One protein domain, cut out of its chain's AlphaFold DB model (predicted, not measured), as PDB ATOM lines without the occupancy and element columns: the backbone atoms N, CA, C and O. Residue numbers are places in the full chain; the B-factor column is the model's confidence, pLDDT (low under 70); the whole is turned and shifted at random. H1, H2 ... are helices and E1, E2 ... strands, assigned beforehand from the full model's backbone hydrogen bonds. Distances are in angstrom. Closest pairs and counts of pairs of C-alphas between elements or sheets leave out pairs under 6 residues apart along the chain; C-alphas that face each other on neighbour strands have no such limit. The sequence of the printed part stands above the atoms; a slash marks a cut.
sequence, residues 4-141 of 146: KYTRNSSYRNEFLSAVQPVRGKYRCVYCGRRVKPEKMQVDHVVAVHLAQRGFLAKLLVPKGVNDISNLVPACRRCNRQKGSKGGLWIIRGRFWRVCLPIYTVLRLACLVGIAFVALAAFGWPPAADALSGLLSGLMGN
ATOM      1  N   LYS A   4     147.282 180.910 120.926       70.69
ATOM      2  CA  LYS A   4     147.441 179.723 121.765       70.69
ATOM      3  C   LYS A   4     148.354 178.635 121.174       70.69
ATOM      4  O   LYS A   4     148.869 177.796 121.917       70.69
ATOM      5  N   TYR A   5     148.536 178.618 119.851       70.00
ATOM      6  CA  TYR A   5     149.321 177.603 119.129       70.00
ATOM      7  C   TYR A   5     150.516 178.189 118.364       70.00
ATOM      8  O   TYR A   5     151.090 177.524 117.498       70.00
ATOM      9  N   THR A   6     150.902 179.428 118.665       72.62
ATOM     10  CA  THR A   6     152.125 180.061 118.157       72.62
ATOM     11  C   THR A   6     153.188 180.060 119.251       72.62
ATOM     12  O   THR A   6     152.889 180.013 120.442       72.62
ATOM     13  N   ARG A   7     154.467 180.036 118.867       71.50
ATOM     14  CA  ARG A   7     155.574 180.131 119.827       71.50
ATOM     15  C   ARG A   7     155.742 181.592 120.228       71.50
ATOM     16  O   ARG A   7     155.965 182.419 119.351       71.50
ATOM     17  N   ASN A   8     155.708 181.889 121.522       78.06
ATOM     18  CA  ASN A   8     156.105 183.201 122.036       78.06
ATOM     19  C   ASN A   8     157.560 183.164 122.546       78.06
ATOM     20  O   ASN A   8     158.203 182.111 122.547       78.06
ATOM     21  N   SER A   9     158.115 184.309 122.930       75.06
ATOM     22  CA  SER A   9     159.461 184.404 123.514       75.06
ATOM     23  C   SER A   9     159.467 184.232 125.040       75.06
ATOM     24  O   SER A   9     160.508 183.891 125.604       75.06
ATOM     25  N   SER A  10     158.319 184.409 125.707       85.25
ATOM     26  CA  SER A  10     158.203 184.421 127.172       85.25
ATOM     27  C   SER A  10     158.238 183.033 127.814       85.25
ATOM     28  O   SER A  10     158.726 182.907 128.938       85.25
ATOM     29  N   TYR A  11     157.829 181.981 127.092       86.81
ATOM     30  CA  TYR A  11     157.697 180.616 127.629       86.81
ATOM     31  C   TYR A  11     158.952 180.106 128.348       86.81
ATOM     32  O   TYR A  11     158.869 179.347 129.312       86.81
ATOM     33  N   ARG A  12     160.146 180.500 127.882       88.31
ATOM     34  CA  ARG A  12     161.403 180.087 128.508       88.31
ATOM     35  C   ARG A  12     161.540 180.694 129.900       88.31
ATOM     36  O   ARG A  12     161.935 179.982 130.816       88.31
ATOM     37  N   ASN A  13     161.238 181.979 130.045       88.81
ATOM     38  CA  ASN A  13     161.354 182.680 131.321       88.81
ATOM     39  C   ASN A  13     160.293 182.176 132.303       88.81
ATOM     40  O   ASN A  13     160.626 181.886 133.447       88.81
ATOM     41  N   GLU A  14     159.063 181.964 131.830       91.06
ATOM     42  CA  GLU A  14     157.980 181.357 132.616       91.06
ATOM     43  C   GLU A  14     158.337 179.936 133.082       91.06
ATOM     44  O   GLU A  14     158.100 179.559 134.227       91.06
ATOM     45  N   PHE A  15     158.973 179.135 132.224       93.88
ATOM     46  CA  PHE A  15     159.446 177.811 132.618       93.88
ATOM     47  C   PHE A  15     160.549 177.879 133.676       93.88
ATOM     48  O   PHE A  15     160.548 177.089 134.618       93.88
ATOM     49  N   LEU A  16     161.503 178.799 133.524       91.31
ATOM     50  CA  LEU A  16     162.611 178.953 134.465       91.31
ATOM     51  C   LEU A  16     162.156 179.500 135.825       91.31
ATOM     52  O   LEU A  16     162.770 179.151 136.832       91.31
ATOM     53  N   SER A  17     161.089 180.304 135.883       91.44
ATOM     54  CA  SER A  17     160.498 180.735 137.155       91.44
ATOM     55  C   SER A  17     159.735 179.597 137.836       91.44
ATOM     56  O   SER A  17     159.889 179.394 139.041       91.44
ATOM     57  N   ALA A  18     158.982 178.803 137.068       93.00
ATOM     58  CA  ALA A  18     158.168 177.707 137.589       93.00
ATOM     59  C   ALA A  18     158.972 176.447 137.963       93.00
ATOM     60  O   ALA A  18     158.583 175.707 138.866       93.00
ATOM     61  N   VAL A  19     160.076 176.161 137.264       92.88
ATOM     62  CA  VAL A  19     160.827 174.905 137.405       92.88
ATOM     63  C   VAL A  19     162.279 175.181 137.779       92.88
ATOM     64  O   VAL A  19     163.117 175.524 136.941       92.88
ATOM     65  N   GLN A  20     162.596 174.940 139.052       93.38
ATOM     66  CA  GLN A  20     163.939 175.120 139.597       93.38
ATOM     67  C   GLN A  20     164.822 173.871 139.416       93.38
ATOM     68  O   GLN A  20     164.335 172.733 139.463       93.38
ATOM     69  N   PRO A  21     166.138 174.044 139.203       93.50
ATOM     70  CA  PRO A  21     167.066 172.930 139.079       93.50
ATOM     71  C   PRO A  21     167.312 172.253 140.433       93.50
ATOM     72  O   PRO A  21     167.436 172.899 141.469       93.50
ATOM     73  N   VAL A  22     167.506 170.934 140.423       92.25
ATOM     74  CA  VAL A  22     167.840 170.174 141.637       92.25
ATOM     75  C   VAL A  22     169.357 170.042 141.736       92.25
ATOM     76  O   VAL A  22     169.996 169.503 140.827       92.25
ATOM     77  N   ARG A  23     169.949 170.520 142.838       92.94
ATOM     78  CA  ARG A  23     171.416 170.583 143.028       92.94
ATOM     79  C   ARG A  23     172.116 171.310 141.865       92.94
ATOM     80  O   ARG A  23     173.097 170.815 141.305       92.94
ATOM     81  N   GLY A  24     171.540 172.436 141.438       93.94
ATOM     82  CA  GLY A  24     172.083 173.293 140.378       93.94
ATOM     83  C   GLY A  24     172.064 172.686 138.971       93.94
ATOM     84  O   GLY A  24     172.720 173.207 138.072       93.94
ATOM     85  N   LYS A  25     171.358 171.567 138.743       96.25
ATOM     86  CA  LYS A  25     171.240 170.945 137.415       96.25
ATOM     87  C   LYS A  25     169.801 170.547 137.101       96.25
ATOM     88  O   LYS A  25     169.070 170.041 137.948       96.25
ATOM     89  N   TYR A  26     169.428 170.685 135.836       96.75
ATOM     90  CA  TYR A  26     168.184 170.150 135.299       96.75
ATOM     91  C   TYR A  26     168.362 168.698 134.873       96.75
ATOM     92  O   TYR A  26     169.409 168.308 134.352       96.75
ATOM     93  N   ARG A  27     167.332 167.875 135.051       96.44
ATOM     94  CA  ARG A  27     167.323 166.504 134.538       96.44
ATOM     95  C   ARG A  27     166.661 166.490 133.169       96.44
ATOM     96  O   ARG A  27     165.490 166.815 133.066       96.44
ATOM     97  N   CYS A  28     167.386 166.073 132.135       96.88
ATOM     98  CA  CYS A  28     166.786 165.854 130.822       96.88
ATOM     99  C   CYS A  28     165.691 164.785 130.928       96.88
ATOM    100  O   CYS A  28     166.006 163.642 131.261       96.88
ATOM    101  N   VAL A  29     164.438 165.120 130.610       96.50
ATOM    102  CA  VAL A  29     163.317 164.160 130.690       96.50
ATOM    103  C   VAL A  29     163.463 162.985 129.724       96.50
ATOM    104  O   VAL A  29     162.993 161.889 130.001       96.50
ATOM    105  N   TYR A  30     164.174 163.178 128.613       95.50
ATOM    106  CA  TYR A  30     164.335 162.142 127.599       95.50
ATOM    107  C   TYR A  30     165.399 161.106 127.977       95.50
ATOM    108  O   TYR A  30     165.156 159.908 127.875       95.50
ATOM    109  N   CYS A  31     166.591 161.538 128.392       94.88
ATOM    110  CA  CYS A  31     167.721 160.627 128.626       94.88
ATOM    111  C   CYS A  31     168.210 160.573 130.075       94.88
ATOM    112  O   CYS A  31     169.184 159.881 130.358       94.88
ATOM    113  N   GLY A  32     167.616 161.350 130.979       94.88
ATOM    114  CA  GLY A  32     167.935 161.346 132.407       94.88
ATOM    115  C   GLY A  32     169.233 162.048 132.799       94.88
ATOM    116  O   GLY A  32     169.481 162.230 133.994       94.88
ATOM    117  N   ARG A  33     170.047 162.487 131.828       94.56
ATOM    118  CA  ARG A  33     171.302 163.213 132.073       94.56
ATOM    119  C   ARG A  33     171.040 164.503 132.856       94.56
ATOM    120  O   ARG A  33     170.121 165.250 132.525       94.56
ATOM    121  N   ARG A  34     171.899 164.798 133.838       96.38
ATOM    122  CA  ARG A  34     171.935 166.095 134.528       96.38
ATOM    123  C   ARG A  34     172.652 167.134 133.663       96.38
ATOM    124  O   ARG A  34     173.792 166.918 133.256       96.38
ATOM    125  N   VAL A  35     171.988 168.246 133.377       96.81
ATOM    126  CA  VAL A  35     172.431 169.312 132.474       96.81
ATOM    127  C   VAL A  35     172.513 170.613 133.266       96.81
ATOM    128  O   VAL A  35     171.596 170.927 134.022       96.81
ATOM    129  N   LYS A  36     173.613 171.357 133.119       95.56
ATOM    130  CA  LYS A  36     173.724 172.694 133.716       95.56
ATOM    131  C   LYS A  36     172.710 173.658 133.067       95.56
ATOM    132  O   LYS A  36     172.434 173.468 131.877       95.56
ATOM    133  N   PRO A  37     172.175 174.655 133.794       93.00
ATOM    134  CA  PRO A  37     171.210 175.623 133.266       93.00
ATOM    135  C   PRO A  37     171.621 176.233 131.916       93.00
ATOM    136  O   PRO A  37     170.825 176.236 130.980       93.00
ATOM    137  N   GLU A  38     172.892 176.614 131.763       92.00
ATOM    138  CA  GLU A  38     173.430 177.235 130.535       92.00
ATOM    139  C   GLU A  38     173.352 176.316 129.301       92.00
ATOM    140  O   GLU A  38     173.223 176.775 128.169       92.00
ATOM    141  N   LYS A  39     173.429 174.993 129.502       94.19
ATOM    142  CA  LYS A  39     173.382 173.985 128.424       94.19
ATOM    143  C   LYS A  39     171.994 173.357 128.257       94.19
ATOM    144  O   LYS A  39     171.813 172.491 127.393       94.19
ATOM    145  N   MET A  40     171.039 173.732 129.105       95.81
ATOM    146  CA  MET A  40     169.683 173.197 129.121       95.81
ATOM    147  C   MET A  40     168.793 173.951 128.128       95.81
ATOM    148  O   MET A  40     168.826 175.179 128.013       95.81
ATOM    149  N   GLN A  41     167.976 173.192 127.403       96.12
ATOM    150  CA  GLN A  41     166.972 173.725 126.493       96.12
ATOM    151  C   GLN A  41     165.578 173.386 127.016       96.12
ATOM    152  O   GLN A  41     165.332 172.251 127.420       96.12
ATOM    153  N   VAL A  42     164.685 174.375 126.989       95.94
ATOM    154  CA  VAL A  42     163.259 174.172 127.252       95.94
ATOM    155  C   VAL A  42     162.648 173.657 125.958       95.94
ATOM    156  O   VAL A  42     162.705 174.351 124.939       95.94
ATOM    157  N   ASP A  43     162.144 172.432 125.993       95.62
ATOM    158  CA  ASP A  43     161.522 171.766 124.852       95.62
ATOM    159  C   ASP A  43     160.013 171.640 125.060       95.62
ATOM    160  O   ASP A  43     159.538 171.441 126.177       95.62
ATOM    161  N   HIS A  44     159.277 171.731 123.960       95.56
ATOM    162  CA  HIS A  44     157.841 171.517 123.900       95.56
ATOM    163  C   HIS A  44     157.575 170.027 123.675       95.56
ATOM    164  O   HIS A  44     157.877 169.515 122.593       95.56
ATOM    165  N   VAL A  45     157.004 169.322 124.655       95.44
ATOM    166  CA  VAL A  45     156.693 167.881 124.564       95.44
ATOM    167  C   VAL A  45     155.889 167.594 123.298       95.44
ATOM    168  O   VAL A  45     156.292 166.752 122.495       95.44
ATOM    169  N   VAL A  46     154.813 168.349 123.082       94.38
ATOM    170  CA  VAL A  46     154.110 168.452 121.804       94.38
ATOM    171  C   VAL A  46     154.657 169.665 121.062       94.38
ATOM    172  O   VAL A  46     154.463 170.805 121.486       94.38
ATOM    173  N   ALA A  47     155.356 169.420 119.952       91.50
ATOM    174  CA  ALA A  47     155.964 170.483 119.159       91.50
ATOM    175  C   ALA A  47     154.905 171.439 118.581       91.50
ATOM    176  O   ALA A  47     153.839 171.010 118.137       91.50
ATOM    177  N   VAL A  48     155.245 172.726 118.501       89.69
ATOM    178  CA  VAL A  48     154.354 173.787 117.999       89.69
ATOM    179  C   VAL A  48     153.792 173.449 116.612       89.69
ATOM    180  O   VAL A  48     152.585 173.486 116.403       89.69
ATOM    181  N   HIS A  49     154.651 173.013 115.690       88.31
ATOM    182  CA  HIS A  49     154.243 172.649 114.331       88.31
ATOM    183  C   HIS A  49     153.276 171.446 114.277       88.31
ATOM    184  O   HIS A  49     152.410 171.390 113.405       88.31
ATOM    185  N   LEU A  50     153.368 170.495 115.220       87.38
ATOM    186  CA  LEU A  50     152.396 169.394 115.324       87.38
ATOM    187  C   LEU A  50     151.026 169.924 115.755       87.38
ATOM    188  O   LEU A  50     150.019 169.593 115.132       87.38
ATOM    189  N   ALA A  51     150.997 170.781 116.778       87.69
ATOM    190  CA  ALA A  51     149.767 171.408 117.256       87.69
ATOM    191  C   ALA A  51     149.122 172.327 116.203       87.69
ATOM    192  O   ALA A  51     147.901 172.450 116.161       87.69
ATOM    193  N   GLN A  52     149.912 172.940 115.319       85.75
ATOM    194  CA  GLN A  52     149.392 173.736 114.205       85.75
ATOM    195  C   GLN A  52     148.734 172.875 113.117       85.75
ATOM    196  O   GLN A  52     147.704 173.274 112.580       85.75
ATOM    197  N   ARG A  53     149.286 171.689 112.820       83.50
ATOM    198  CA  ARG A  53     148.828 170.838 111.708       83.50
ATOM    199  C   ARG A  53     147.564 170.024 111.973       83.50
ATOM    200  O   ARG A  53     146.864 169.721 111.015       83.50
ATOM    201  N   GLY A  54     147.280 169.615 113.210       82.31
ATOM    202  CA  GLY A  54     146.243 168.603 113.441       82.31
ATOM    203  C   GLY A  54     145.481 168.742 114.751       82.31
ATOM    204  O   GLY A  54     146.054 169.044 115.797       82.31
ATOM    205  N   PHE A  55     144.178 168.455 114.696       84.94
ATOM    206  CA  PHE A  55     143.276 168.470 115.852       84.94
ATOM    207  C   PHE A  55     143.747 167.544 116.985       84.94
ATOM    208  O   PHE A  55     143.784 167.962 118.140       84.94
ATOM    209  N   LEU A  56     144.212 166.333 116.657       87.12
ATOM    210  CA  LEU A  56     144.717 165.372 117.647       87.12
ATOM    211  C   LEU A  56     145.877 165.938 118.478       87.12
ATOM    212  O   LEU A  56     145.931 165.741 119.687       87.12
ATOM    213  N   ALA A  57     146.790 166.686 117.854       86.62
ATOM    214  CA  ALA A  57     147.895 167.308 118.574       86.62
ATOM    215  C   ALA A  57     147.418 168.452 119.481       86.62
ATOM    216  O   ALA A  57     147.959 168.614 120.571       86.62
ATOM    217  N   LYS A  58     146.383 169.205 119.079       88.69
ATOM    218  CA  LYS A  58     145.766 170.246 119.921       88.69
ATOM    219  C   LYS A  58     145.095 169.651 121.160       88.69
ATOM    220  O   LYS A  58     145.202 170.239 122.233       88.69
ATOM    221  N   LEU A  59     144.485 168.469 121.038       89.62
ATOM    222  CA  LEU A  59     143.882 167.753 122.168       89.62
ATOM    223  C   LEU A  59     144.915 167.386 123.249       89.62
ATOM    224  O   LEU A  59     144.589 167.350 124.431       89.62
ATOM    225  N   LEU A  60     146.178 167.182 122.861       90.25
ATOM    226  CA  LEU A  60     147.279 166.912 123.792       90.25
ATOM    227  C   LEU A  60     147.795 168.172 124.514       90.25
ATOM    228  O   LEU A  60     148.514 168.054 125.506       90.25
ATOM    229  N   VAL A  61     147.431 169.370 124.041       91.06
ATOM    230  CA  VAL A  61     147.807 170.668 124.628       91.06
ATOM    231  C   VAL A  61     146.586 171.584 124.804       91.06
ATOM    232  O   VAL A  61     146.536 172.684 124.248       91.06
ATOM    233  N   PRO A  62     145.596 171.192 125.624       87.94
ATOM    234  CA  PRO A  62     144.339 171.929 125.752       87.94
ATOM    235  C   PRO A  62     144.523 173.336 126.335       87.94
ATOM    236  O   PRO A  62     143.696 174.208 126.087       87.94
ATOM    237  N   LYS A  63     145.613 173.592 127.070       88.81
ATOM    238  CA  LYS A  63     145.972 174.913 127.619       88.81
ATOM    239  C   LYS A  63     146.835 175.761 126.674       88.81
ATOM    240  O   LYS A  63     147.014 176.945 126.912       88.81
ATOM    241  N   GLY A  64     147.264 175.196 125.545       88.44
ATOM    242  CA  GLY A  64     148.117 175.849 124.555       88.44
ATOM    243  C   GLY A  64     149.534 175.291 124.536       88.44
ATOM    244  O   GLY A  64     149.961 174.585 125.447       88.44
ATOM    245  N   VAL A  65     150.265 175.584 123.459       89.56
ATOM    246  CA  VAL A  65     151.599 174.999 123.243       89.56
ATOM    247  C   VAL A  65     152.630 175.529 124.233       89.56
ATOM    248  O   VAL A  65     153.509 174.773 124.625       89.56
ATOM    249  N   ASN A  66     152.515 176.787 124.663       89.81
ATOM    250  CA  ASN A  66     153.478 177.423 125.568       89.81
ATOM    251  C   ASN A  66     153.176 177.187 127.056       89.81
ATOM    252  O   ASN A  66     153.931 177.658 127.897       89.81
ATOM    253  N   ASP A  67     152.102 176.465 127.387       92.56
ATOM    254  CA  ASP A  67     151.754 176.148 128.772       92.56
ATOM    255  C   ASP A  67     152.862 175.315 129.436       92.56
ATOM    256  O   ASP A  67     153.391 174.377 128.832       92.56
ATOM    257  N   ILE A  68     153.176 175.617 130.701       91.94
ATOM    258  CA  ILE A  68     154.240 174.955 131.471       91.94
ATOM    259  C   ILE A  68     154.096 173.426 131.473       91.94
ATOM    260  O   ILE A  68     155.099 172.717 131.455       91.94
ATOM    261  N   SER A  69     152.873 172.886 131.420       92.56
ATOM    262  CA  SER A  69     152.644 171.433 131.368       92.56
ATOM    263  C   SER A  69     153.094 170.768 130.059       92.56
ATOM    264  O   SER A  69     153.246 169.543 130.010       92.56
ATOM    265  N   ASN A  70     153.302 171.546 128.994       95.50
ATOM    266  CA  ASN A  70     153.873 171.094 127.727       95.50
ATOM    267  C   ASN A  70     155.380 171.382 127.625       95.50
ATOM    268  O   ASN A  70     156.007 170.982 126.647       95.50
ATOM    269  N   LEU A  71     155.978 172.054 128.608       95.62
ATOM    270  CA  LEU A  71     157.390 172.419 128.602       95.62
ATOM    271  C   LEU A  71     158.194 171.493 129.507       95.62
ATOM    272  O   LEU A  71     157.802 171.173 130.627       95.62
ATOM    273  N   VAL A  72     159.354 171.064 129.025       96.44
ATOM    274  CA  VAL A  72     160.236 170.158 129.761       96.44
ATOM    275  C   VAL A  72     161.704 170.533 129.589       96.44
ATOM    276  O   VAL A  72     162.105 171.039 128.537       96.44
ATOM    277  N   PRO A  73     162.557 170.242 130.586       97.12
ATOM    278  CA  PRO A  73     163.986 170.440 130.447       97.12
ATOM    279  C   PRO A  73     164.597 169.304 129.619       97.12
ATOM    280  O   PRO A  73     164.476 168.119 129.951       97.12
ATOM    281  N   ALA A  74     165.321 169.656 128.561       97.38
ATOM    282  CA  ALA A  74     165.983 168.717 127.664       97.38
ATOM    283  C   ALA A  74     167.456 169.089 127.434       97.38
ATOM    284  O   ALA A  74     167.863 170.252 127.469       97.38
ATOM    285  N   CYS A  75     168.293 168.082 127.172       97.06
ATOM    286  CA  CYS A  75     169.647 168.325 126.681       97.06
ATOM    287  C   CYS A  75     169.621 168.621 125.174       97.06
ATOM    288  O   CYS A  75     168.783 168.079 124.449       97.06
ATOM    289  N   ARG A  76     170.599 169.394 124.682       96.44
ATOM    290  CA  ARG A  76     170.705 169.773 123.258       96.44
ATOM    291  C   ARG A  76     170.611 168.583 122.296       96.44
ATOM    292  O   ARG A  76     169.953 168.675 121.265       96.44
ATOM    293  N   ARG A  77     171.233 167.447 122.641       96.69
ATOM    294  CA  ARG A  77     171.199 166.225 121.817       96.69
ATOM    295  C   ARG A  77     169.787 165.651 121.704       96.69
ATOM    296  O   ARG A  77     169.346 165.380 120.596       96.69
ATOM    297  N   CYS A  78     169.089 165.462 122.825       96.50
ATOM    298  CA  CYS A  78     167.744 164.886 122.814       96.50
ATOM    299  C   CYS A  78     166.729 165.832 122.183       96.50
ATOM    300  O   CYS A  78     165.912 165.367 121.399       96.50
ATOM    301  N   ASN A  79     166.829 167.134 122.464       96.25
ATOM    302  CA  ASN A  79     165.963 168.135 121.853       96.25
ATOM    303  C   ASN A  79     166.113 168.139 120.321       96.25
ATOM    304  O   ASN A  79     165.139 167.998 119.591       96.25
ATOM    305  N   ARG A  80     167.358 168.163 119.818       95.56
ATOM    306  CA  ARG A  80     167.634 168.066 118.375       95.56
ATOM    307  C   ARG A  80     167.149 166.743 117.772       95.56
ATOM    308  O   ARG A  80     166.618 166.736 116.670       95.56
ATOM    309  N   GLN A  81     167.336 165.625 118.475       95.06
ATOM    310  CA  GLN A  81     166.925 164.304 117.993       95.06
ATOM    311  C   GLN A  81     165.397 164.152 117.928       95.06
ATOM    312  O   GLN A  81     164.898 163.495 117.006       95.06
ATOM    313  N   LYS A  82     164.678 164.754 118.887       93.94
ATOM    314  CA  LYS A  82     163.220 164.868 118.874       93.94
ATOM    315  C   LYS A  82     162.768 165.743 117.711       93.94
ATOM    316  O   LYS A  82     161.980 165.289 116.891       93.94
ATOM    317  N   GLY A  83     163.277 166.972 117.622       91.94
ATOM    318  CA  GLY A  83     162.827 167.951 116.635       91.94
ATOM    319  C   GLY A  83     161.304 168.117 116.679       91.94
ATOM    320  O   GLY A  83     160.723 168.337 117.742       91.94
ATOM    321  N   SER A  84     160.658 167.949 115.525       90.25
ATOM    322  CA  SER A  84     159.198 167.987 115.357       90.25
ATOM    323  C   SER A  84     158.521 166.609 115.426       90.25
ATOM    324  O   SER A  84     157.352 166.490 115.065       90.25
ATOM    325  N   LYS A  85     159.226 165.558 115.871       92.38
ATOM    326  CA  LYS A  85     158.671 164.197 115.951       92.38
ATOM    327  C   LYS A  85     157.615 164.089 117.050       92.38
ATOM    328  O   LYS A  85     157.811 164.570 118.166       92.38
ATOM    329  N   GLY A  86     156.521 163.405 116.724       89.19
ATOM    330  CA  GLY A  86     155.464 163.027 117.660       89.19
ATOM    331  C   GLY A  86     155.626 161.600 118.196       89.19
ATOM    332  O   GLY A  86     156.743 161.105 118.383       89.19
ATOM    333  N   GLY A  87     154.500 160.924 118.431       91.81
ATOM    334  CA  GLY A  87     154.456 159.503 118.794       91.81
ATOM    335  C   GLY A  87     155.161 159.196 120.117       91.81
ATOM    336  O   GLY A  87     154.940 159.874 121.123       91.81
ATOM    337  N   LEU A  88     156.056 158.202 120.108       92.94
ATOM    338  CA  LEU A  88     156.800 157.753 121.296       92.94
ATOM    339  C   LEU A  88     157.581 158.878 121.992       92.94
ATOM    340  O   LEU A  88     157.811 158.810 123.197       92.94
ATOM    341  N   TRP A  89     157.976 159.932 121.272       93.88
ATOM    342  CA  TRP A  89     158.650 161.083 121.879       93.88
ATOM    343  C   TRP A  89     157.731 161.903 122.786       93.88
ATOM    344  O   TRP A  89     158.185 162.357 123.837       93.88
ATOM    345  N   ILE A  90     156.456 162.046 122.412       94.50
ATOM    346  CA  ILE A  90     155.441 162.714 123.237       94.50
ATOM    347  C   ILE A  90     155.190 161.879 124.489       94.50
ATOM    348  O   ILE A  90     155.287 162.402 125.596       94.50
ATOM    349  N   ILE A  91     154.957 160.572 124.320       94.06
ATOM    350  CA  ILE A  91     154.724 159.637 125.432       94.06
ATOM    351  C   ILE A  91     155.902 159.686 126.407       94.06
ATOM    352  O   ILE A  91     155.720 159.908 127.603       94.06
ATOM    353  N   ARG A  92     157.130 159.585 125.889       93.94
ATOM    354  CA  ARG A  92     158.343 159.615 126.705       93.94
ATOM    355  C   ARG A  92     158.555 160.939 127.436       93.94
ATOM    356  O   ARG A  92     159.083 160.925 128.542       93.94
ATOM    357  N   GLY A  93     158.181 162.068 126.834       94.25
ATOM    358  CA  GLY A  93     158.252 163.377 127.486       94.25
ATOM    359  C   GLY A  93     157.189 163.548 128.573       94.25
ATOM    360  O   GLY A  93     157.505 164.000 129.672       94.25
ATOM    361  N   ARG A  94     155.943 163.145 128.292       94.88
ATOM    362  CA  ARG A  94     154.793 163.303 129.196       94.88
ATOM    363  C   ARG A  94     154.879 162.377 130.407       94.88
ATOM    364  O   ARG A  94     154.681 162.817 131.534       94.88
ATOM    365  N   PHE A  95     155.236 161.117 130.180       95.06
ATOM    366  CA  PHE A  95     155.307 160.071 131.202       95.06
ATOM    367  C   PHE A  95     156.751 159.749 131.601       95.06
ATOM    368  O   PHE A  95     157.073 158.622 131.976       95.06
ATOM    369  N   TRP A  96     157.645 160.742 131.545       94.31
ATOM    370  CA  TRP A  96     159.079 160.546 131.775       94.31
ATOM    371  C   TRP A  96     159.395 159.881 133.120       94.31
ATOM    372  O   TRP A  96     160.366 159.138 133.208       94.31
ATOM    373  N   ARG A  97     158.576 160.093 134.159       93.31
ATOM    374  CA  ARG A  97     158.757 159.457 135.476       93.31
ATOM    375  C   ARG A  97     158.738 157.927 135.408       93.31
ATOM    376  O   ARG A  97     159.439 157.296 136.186       93.31
ATOM    377  N   VAL A  98     157.987 157.359 134.463       94.69
ATOM    378  CA  VAL A  98     157.880 155.910 134.233       94.69
ATOM    379  C   VAL A  98     158.757 155.481 133.056       94.69
ATOM    380  O   VAL A  98     159.516 154.521 133.155       94.69
ATOM    381  N   CYS A  99     158.742 156.227 131.946       93.94
ATOM    382  CA  CYS A  99     159.520 155.866 130.760       93.94
ATOM    383  C   CYS A  99     161.036 155.955 130.984       93.94
ATOM    384  O   CYS A  99     161.786 155.187 130.387       93.94
ATOM    385  N   LEU A 100     161.512 156.893 131.809       93.94
ATOM    386  CA  LEU A 100     162.940 157.082 132.052       93.94
ATOM    387  C   LEU A 100     163.592 155.926 132.830       93.94
ATOM    388  O   LEU A 100     164.651 155.482 132.377       93.94
ATOM    389  N   PRO A 101     163.046 155.428 133.960       94.19
ATOM    390  CA  PRO A 101     163.622 154.269 134.635       94.19
ATOM    391  C   PRO A 101     163.584 153.029 133.742       94.19
ATOM    392  O   PRO A 101     164.621 152.391 133.601       94.19
ATOM    393  N   ILE A 102     162.473 152.767 133.039       94.19
ATOM    394  CA  ILE A 102     162.379 151.656 132.073       94.19
ATOM    395  C   ILE A 102     163.473 151.777 131.006       94.19
ATOM    396  O   ILE A 102     164.256 150.852 130.809       94.19
ATOM    397  N   TYR A 103     163.598 152.944 130.364       91.50
ATOM    398  CA  TYR A 103     164.649 153.197 129.377       91.50
ATOM    399  C   TYR A 103     166.056 153.003 129.957       91.50
ATOM    400  O   TYR A 103     166.944 152.498 129.275       91.50
ATOM    401  N   THR A 104     166.271 153.402 131.210       92.00
ATOM    402  CA  THR A 104     167.567 153.264 131.881       92.00
ATOM    403  C   THR A 104     167.893 151.797 132.149       92.00
ATOM    404  O   THR A 104     168.996 151.372 131.823       92.00
ATOM    405  N   VAL A 105     166.937 151.022 132.667       95.25
ATOM    406  CA  VAL A 105     167.090 149.581 132.919       95.25
ATOM    407  C   VAL A 105     167.356 148.834 131.616       95.25
ATOM    408  O   VAL A 105     168.358 148.136 131.523       95.25
ATOM    409  N   LEU A 106     166.538 149.050 130.580       94.19
ATOM    410  CA  LEU A 106     166.728 148.416 129.270       94.19
ATOM    411  C   LEU A 106     168.092 148.756 128.663       94.19
ATOM    412  O   LEU A 106     168.771 147.891 128.111       94.19
ATOM    413  N   ARG A 107     168.529 150.012 128.790       92.62
ATOM    414  CA  ARG A 107     169.845 150.437 128.310       92.62
ATOM    415  C   ARG A 107     170.982 149.750 129.066       92.62
ATOM    416  O   ARG A 107     171.953 149.355 128.430       92.62
ATOM    417  N   LEU A 108     170.891 149.636 130.391       94.94
ATOM    418  CA  LEU A 108     171.903 148.951 131.199       94.94
ATOM    419  C   LEU A 108     171.926 147.451 130.899       94.94
ATOM    420  O   LEU A 108     173.003 146.918 130.659       94.94
ATOM    421  N   ALA A 109     170.763 146.802 130.815       96.00
ATOM    422  CA  ALA A 109     170.650 145.394 130.442       96.00
ATOM    423  C   ALA A 109     171.285 145.119 129.070       96.00
ATOM    424  O   ALA A 109     172.050 144.173 128.922       96.00
ATOM    425  N   CYS A 110     171.051 145.995 128.088       96.19
ATOM    426  CA  CYS A 110     171.679 145.894 126.772       96.19
ATOM    427  C   CYS A 110     173.213 146.024 126.842       96.19
ATOM    428  O   CYS A 110     173.918 145.231 126.230       96.19
ATOM    429  N   LEU A 111     173.741 146.980 127.619       95.56
ATOM    430  CA  LEU A 111     175.190 147.138 127.800       95.56
ATOM    431  C   LEU A 111     175.826 145.927 128.493       95.56
ATOM    432  O   LEU A 111     176.902 145.501 128.088       95.56
ATOM    433  N   VAL A 112     175.156 145.370 129.504       95.44
ATOM    434  CA  VAL A 112     175.595 144.145 130.185       95.44
ATOM    435  C   VAL A 112     175.585 142.964 129.217       95.44
ATOM    436  O   VAL A 112     176.571 142.239 129.155       95.44
ATOM    437  N   GLY A 113     174.534 142.812 128.407       93.75
ATOM    438  CA  GLY A 113     174.463 141.770 127.380       93.75
ATOM    439  C   GLY A 113     175.582 141.884 126.341       93.75
ATOM    440  O   GLY A 113     176.235 140.893 126.036       93.75
ATOM    441  N   ILE A 114     175.869 143.095 125.850       95.00
ATOM    442  CA  ILE A 114     176.985 143.339 124.918       95.00
ATOM    443  C   ILE A 114     178.328 142.996 125.572       95.00
ATOM    444  O   ILE A 114     179.157 142.341 124.947       95.00
ATOM    445  N   ALA A 115     178.549 143.416 126.821       93.69
ATOM    446  CA  ALA A 115     179.773 143.099 127.551       93.69
ATOM    447  C   ALA A 115     179.931 141.586 127.762       93.69
ATOM    448  O   ALA A 115     181.018 141.056 127.565       93.69
ATOM    449  N   PHE A 116     178.847 140.885 128.098       92.56
ATOM    450  CA  PHE A 116     178.836 139.434 128.254       92.56
ATOM    451  C   PHE A 116     179.205 138.710 126.951       92.56
ATOM    452  O   PHE A 116     180.093 137.861 126.956       92.56
ATOM    453  N   VAL A 117     178.596 139.095 125.825       90.81
ATOM    454  CA  VAL A 117     178.926 138.535 124.501       90.81
ATOM    455  C   VAL A 117     180.378 138.829 124.121       90.81
ATOM    456  O   VAL A 117     181.064 137.951 123.607       90.81
ATOM    457  N   ALA A 118     180.873 140.037 124.406       92.44
ATOM    458  CA  ALA A 118     182.272 140.376 124.170       92.44
ATOM    459  C   ALA A 118     183.214 139.487 125.000       92.44
ATOM    460  O   ALA A 118     184.152 138.925 124.448       92.44
ATOM    461  N   LEU A 119     182.947 139.300 126.298       91.38
ATOM    462  CA  LEU A 119     183.745 138.422 127.164       91.38
ATOM    463  C   LEU A 119     183.756 136.971 126.667       91.38
ATOM    464  O   LEU A 119     184.819 136.353 126.637       91.38
ATOM    465  N   ALA A 120     182.606 136.450 126.232       87.88
ATOM    466  CA  ALA A 120     182.516 135.125 125.622       87.88
ATOM    467  C   ALA A 120     183.387 135.027 124.354       87.88
ATOM    468  O   ALA A 120     184.138 134.069 124.195       87.88
ATOM    469  N   ALA A 121     183.346 136.045 123.489       88.25
ATOM    470  CA  ALA A 121     184.144 136.092 122.261       88.25
ATOM    471  C   ALA A 121     185.659 136.196 122.516       88.25
ATOM    472  O   ALA A 121     186.445 135.671 121.732       88.25
ATOM    473  N   PHE A 122     186.081 136.831 123.615       92.12
ATOM    474  CA  PHE A 122     187.487 136.904 124.037       92.12
ATOM    475  C   PHE A 122     187.951 135.685 124.853       92.12
ATOM    476  O   PHE A 122     189.045 135.705 125.413       92.12
ATOM    477  N   GLY A 123     187.148 134.618 124.912       83.75
ATOM    478  CA  GLY A 123     187.552 133.345 125.507       83.75
ATOM    479  C   GLY A 123     187.465 133.295 127.030       83.75
ATOM    480  O   GLY A 123     188.127 132.461 127.639       83.75
ATOM    481  N   TRP A 124     186.659 134.156 127.667       85.38
ATOM    482  CA  TRP A 124     186.349 134.019 129.091       85.38
ATOM    483  C   TRP A 124     185.472 132.769 129.304       85.38
ATOM    484  O   TRP A 124     184.288 132.811 128.939       85.38
ATOM    485  N   PRO A 125     185.992 131.672 129.897       81.19
ATOM    486  CA  PRO A 125     185.325 130.366 129.838       81.19
ATOM    487  C   PRO A 125     183.896 130.376 130.414       81.19
ATOM    488  O   PRO A 125     182.977 129.974 129.705       81.19
ATOM    489  N   PRO A 126     183.634 130.990 131.592       84.19
ATOM    490  CA  PRO A 126     182.275 131.067 132.139       84.19
ATOM    491  C   PRO A 126     181.242 131.753 131.232       84.19
ATOM    492  O   PRO A 126     180.054 131.460 131.314       84.19
ATOM    493  N   ALA A 127     181.668 132.707 130.399       79.75
ATOM    494  CA  ALA A 127     180.770 133.443 129.514       79.75
ATOM    495  C   ALA A 127     180.528 132.673 128.210       79.75
ATOM    496  O   ALA A 127     179.405 132.661 127.710       79.75
ATOM    497  N   ALA A 128     181.562 132.006 127.688       77.31
ATOM    498  CA  ALA A 128     181.459 131.148 126.513       77.31
ATOM    499  C   ALA A 128     180.528 129.950 126.764       77.31
ATOM    500  O   ALA A 128     179.633 129.700 125.956       77.31
ATOM    501  N   ASP A 129     180.670 129.285 127.914       83.50
ATOM    502  CA  ASP A 129     179.847 128.130 128.295       83.50
ATOM    503  C   ASP A 129     178.378 128.516 128.532       83.50
ATOM    504  O   ASP A 129     177.449 127.829 128.106       83.50
ATOM    505  N   ALA A 130     178.139 129.662 129.169       82.62
ATOM    506  CA  ALA A 130     176.783 130.161 129.374       82.62
ATOM    507  C   ALA A 130     176.117 130.621 128.060       82.62
ATOM    508  O   ALA A 130     174.911 130.434 127.881       82.62
ATOM    509  N   LEU A 131     176.879 131.200 127.121       81.75
ATOM    510  CA  LEU A 131     176.362 131.600 125.809       81.75
ATOM    511  C   LEU A 131     176.019 130.386 124.937       81.75
ATOM    512  O   LEU A 131     174.964 130.379 124.301       81.75
ATOM    513  N   SER A 132     176.879 129.364 124.915       80.12
ATOM    514  CA  SER A 132     176.626 128.136 124.157       80.12
ATOM    515  C   SER A 132     175.378 127.416 124.675       80.12
ATOM    516  O   SER A 132     174.492 127.110 123.880       80.12
ATOM    517  N   GLY A 133     175.224 127.277 125.997       83.88
ATOM    518  CA  GLY A 133     174.023 126.703 126.612       83.88
ATOM    519  C   GLY A 133     172.731 127.459 126.272       83.88
ATOM    520  O   GLY A 133     171.710 126.840 125.963       83.88
ATOM    521  N   LEU A 134     172.767 128.797 126.258       82.25
ATOM    522  CA  LEU A 134     171.628 129.631 125.849       82.25
ATOM    523  C   LEU A 134     171.245 129.425 124.379       82.25
ATOM    524  O   LEU A 134     170.061 129.303 124.064       82.25
ATOM    525  N   LEU A 135     172.230 129.384 123.479       82.38
ATOM    526  CA  LEU A 135     171.996 129.172 122.048       82.38
ATOM    527  C   LEU A 135     171.422 127.779 121.779       82.38
ATOM    528  O   LEU A 135     170.447 127.659 121.038       82.38
ATOM    529  N   SER A 136     171.963 126.747 122.427       81.94
ATOM    530  CA  SER A 136     171.440 125.383 122.336       81.94
ATOM    531  C   SER A 136     169.999 125.287 122.844       81.94
ATOM    532  O   SER A 136     169.168 124.659 122.193       81.94
ATOM    533  N   GLY A 137     169.665 125.959 123.951       81.38
ATOM    534  CA  GLY A 137     168.296 126.014 124.471       81.38
ATOM    535  C   GLY A 137     167.319 126.776 123.566       81.38
ATOM    536  O   GLY A 137     166.155 126.394 123.452       81.38
ATOM    537  N   LEU A 138     167.774 127.832 122.887       78.06
ATOM    538  CA  LEU A 138     166.959 128.584 121.928       78.06
ATOM    539  C   LEU A 138     166.729 127.805 120.627       78.06
ATOM    540  O   LEU A 138     165.611 127.791 120.117       78.06
ATOM    541  N   MET A 139     167.759 127.135 120.103       71.62
ATOM    542  CA  MET A 139     167.653 126.345 118.871       71.62
ATOM    543  C   MET A 139     166.926 125.011 119.083       71.62
ATOM    544  O   MET A 139     166.219 124.563 118.185       71.62
ATOM    545  N   GLY A 140     167.036 124.404 120.267       66.38
ATOM    546  CA  GLY A 140     166.338 123.160 120.614       66.38
ATOM    547  C   GLY A 140     164.822 123.302 120.798       66.38
ATOM    548  O   GLY A 140     164.121 122.297 120.812       66.38
ATOM    549  N   ASN A 141     164.308 124.531 120.912       62.28
ATOM    550  CA  ASN A 141     162.876 124.827 121.048       62.28
ATOM    551  C   ASN A 141     162.209 125.275 119.733       62.28
ATOM    552  O   ASN A 141     161.052 125.698 119.745       62.28
TER     553      ASN A 141
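Overview. This is residues 4 to 141 of the 146 residues of the protein "C2H2-type domain-containing protein" of Anaerofilum sp. An201 (UniProt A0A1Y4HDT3). Picture a head of loops and short helices around a small sheet of two strands, E1 and E2, with the long helix H6 reaching out of it as an arm; at the arm's far end H7 turns off, making a corner like an L. The printed part has 138 residues with seven named helices and two named strands, in the order H1 E1 H2 H3 E2 H4 H5 H6 H7; the sheet is antiparallel and the class is mostly helix. The whole is loose, with a radius of gyration of the C-alphas of 20.7 A, and spans 61 by 37 by 21 A.

Along the chain. Find C-alpha 11 at (157.697, 180.616, 127.629), where H1 begins, and follow it to residue 18. Past residues 19 to 39, which hold no named element, come E1, residues 40 to 44, H2, 48 to 53, and H3, 55 to 59. E2 is residues 71 to 75, H4 76 to 82 and H5 88 to 94. From C-alpha 96 at (159.079, 160.546, 131.775), H6 runs 36.3 A to residue 121. H7, residues 125 to 139, runs 21.2 A and ends at (167.653, 126.345, 118.871).

Arrangement. Look first at E1 and E2, antiparallel at 137 degrees, with N 41 and O 74 within hydrogen-bond range at 2.9 A. The closest C-alphas of H1 and E1, Arg 12 and Val 42, are 6.3 A apart, as are those of E1 and H4, Gln 41 and Arg 76. H2 and H3 touch only at the corner, C-alphas 51 and 57 being closest at 4.7 A. H5 and H6 are close but not clearly touching, with C-alphas 92 and 99 closest at 5.6 A. H6, with residues 116 to 121 alone, touches H7, only just about perpendicular at 71 degrees; C-alphas 120 and 128 are closest at 4.2 A. Every O i to N i+4 pair is within hydrogen-bond range in H1, H2, H3, H4, H5 and H7, and 21 of 22 in H6.

Size, cuts and confidence. The C-alphas farthest apart, of Lys 4 and Pro 125, are 62.7 A apart. Residues 105 to 114 and 133 to 141 stand free. The printed part has no cut; the links H1 to E1 and H3 to E2 are long. Only residues 140 to 141 have pLDDT under 70.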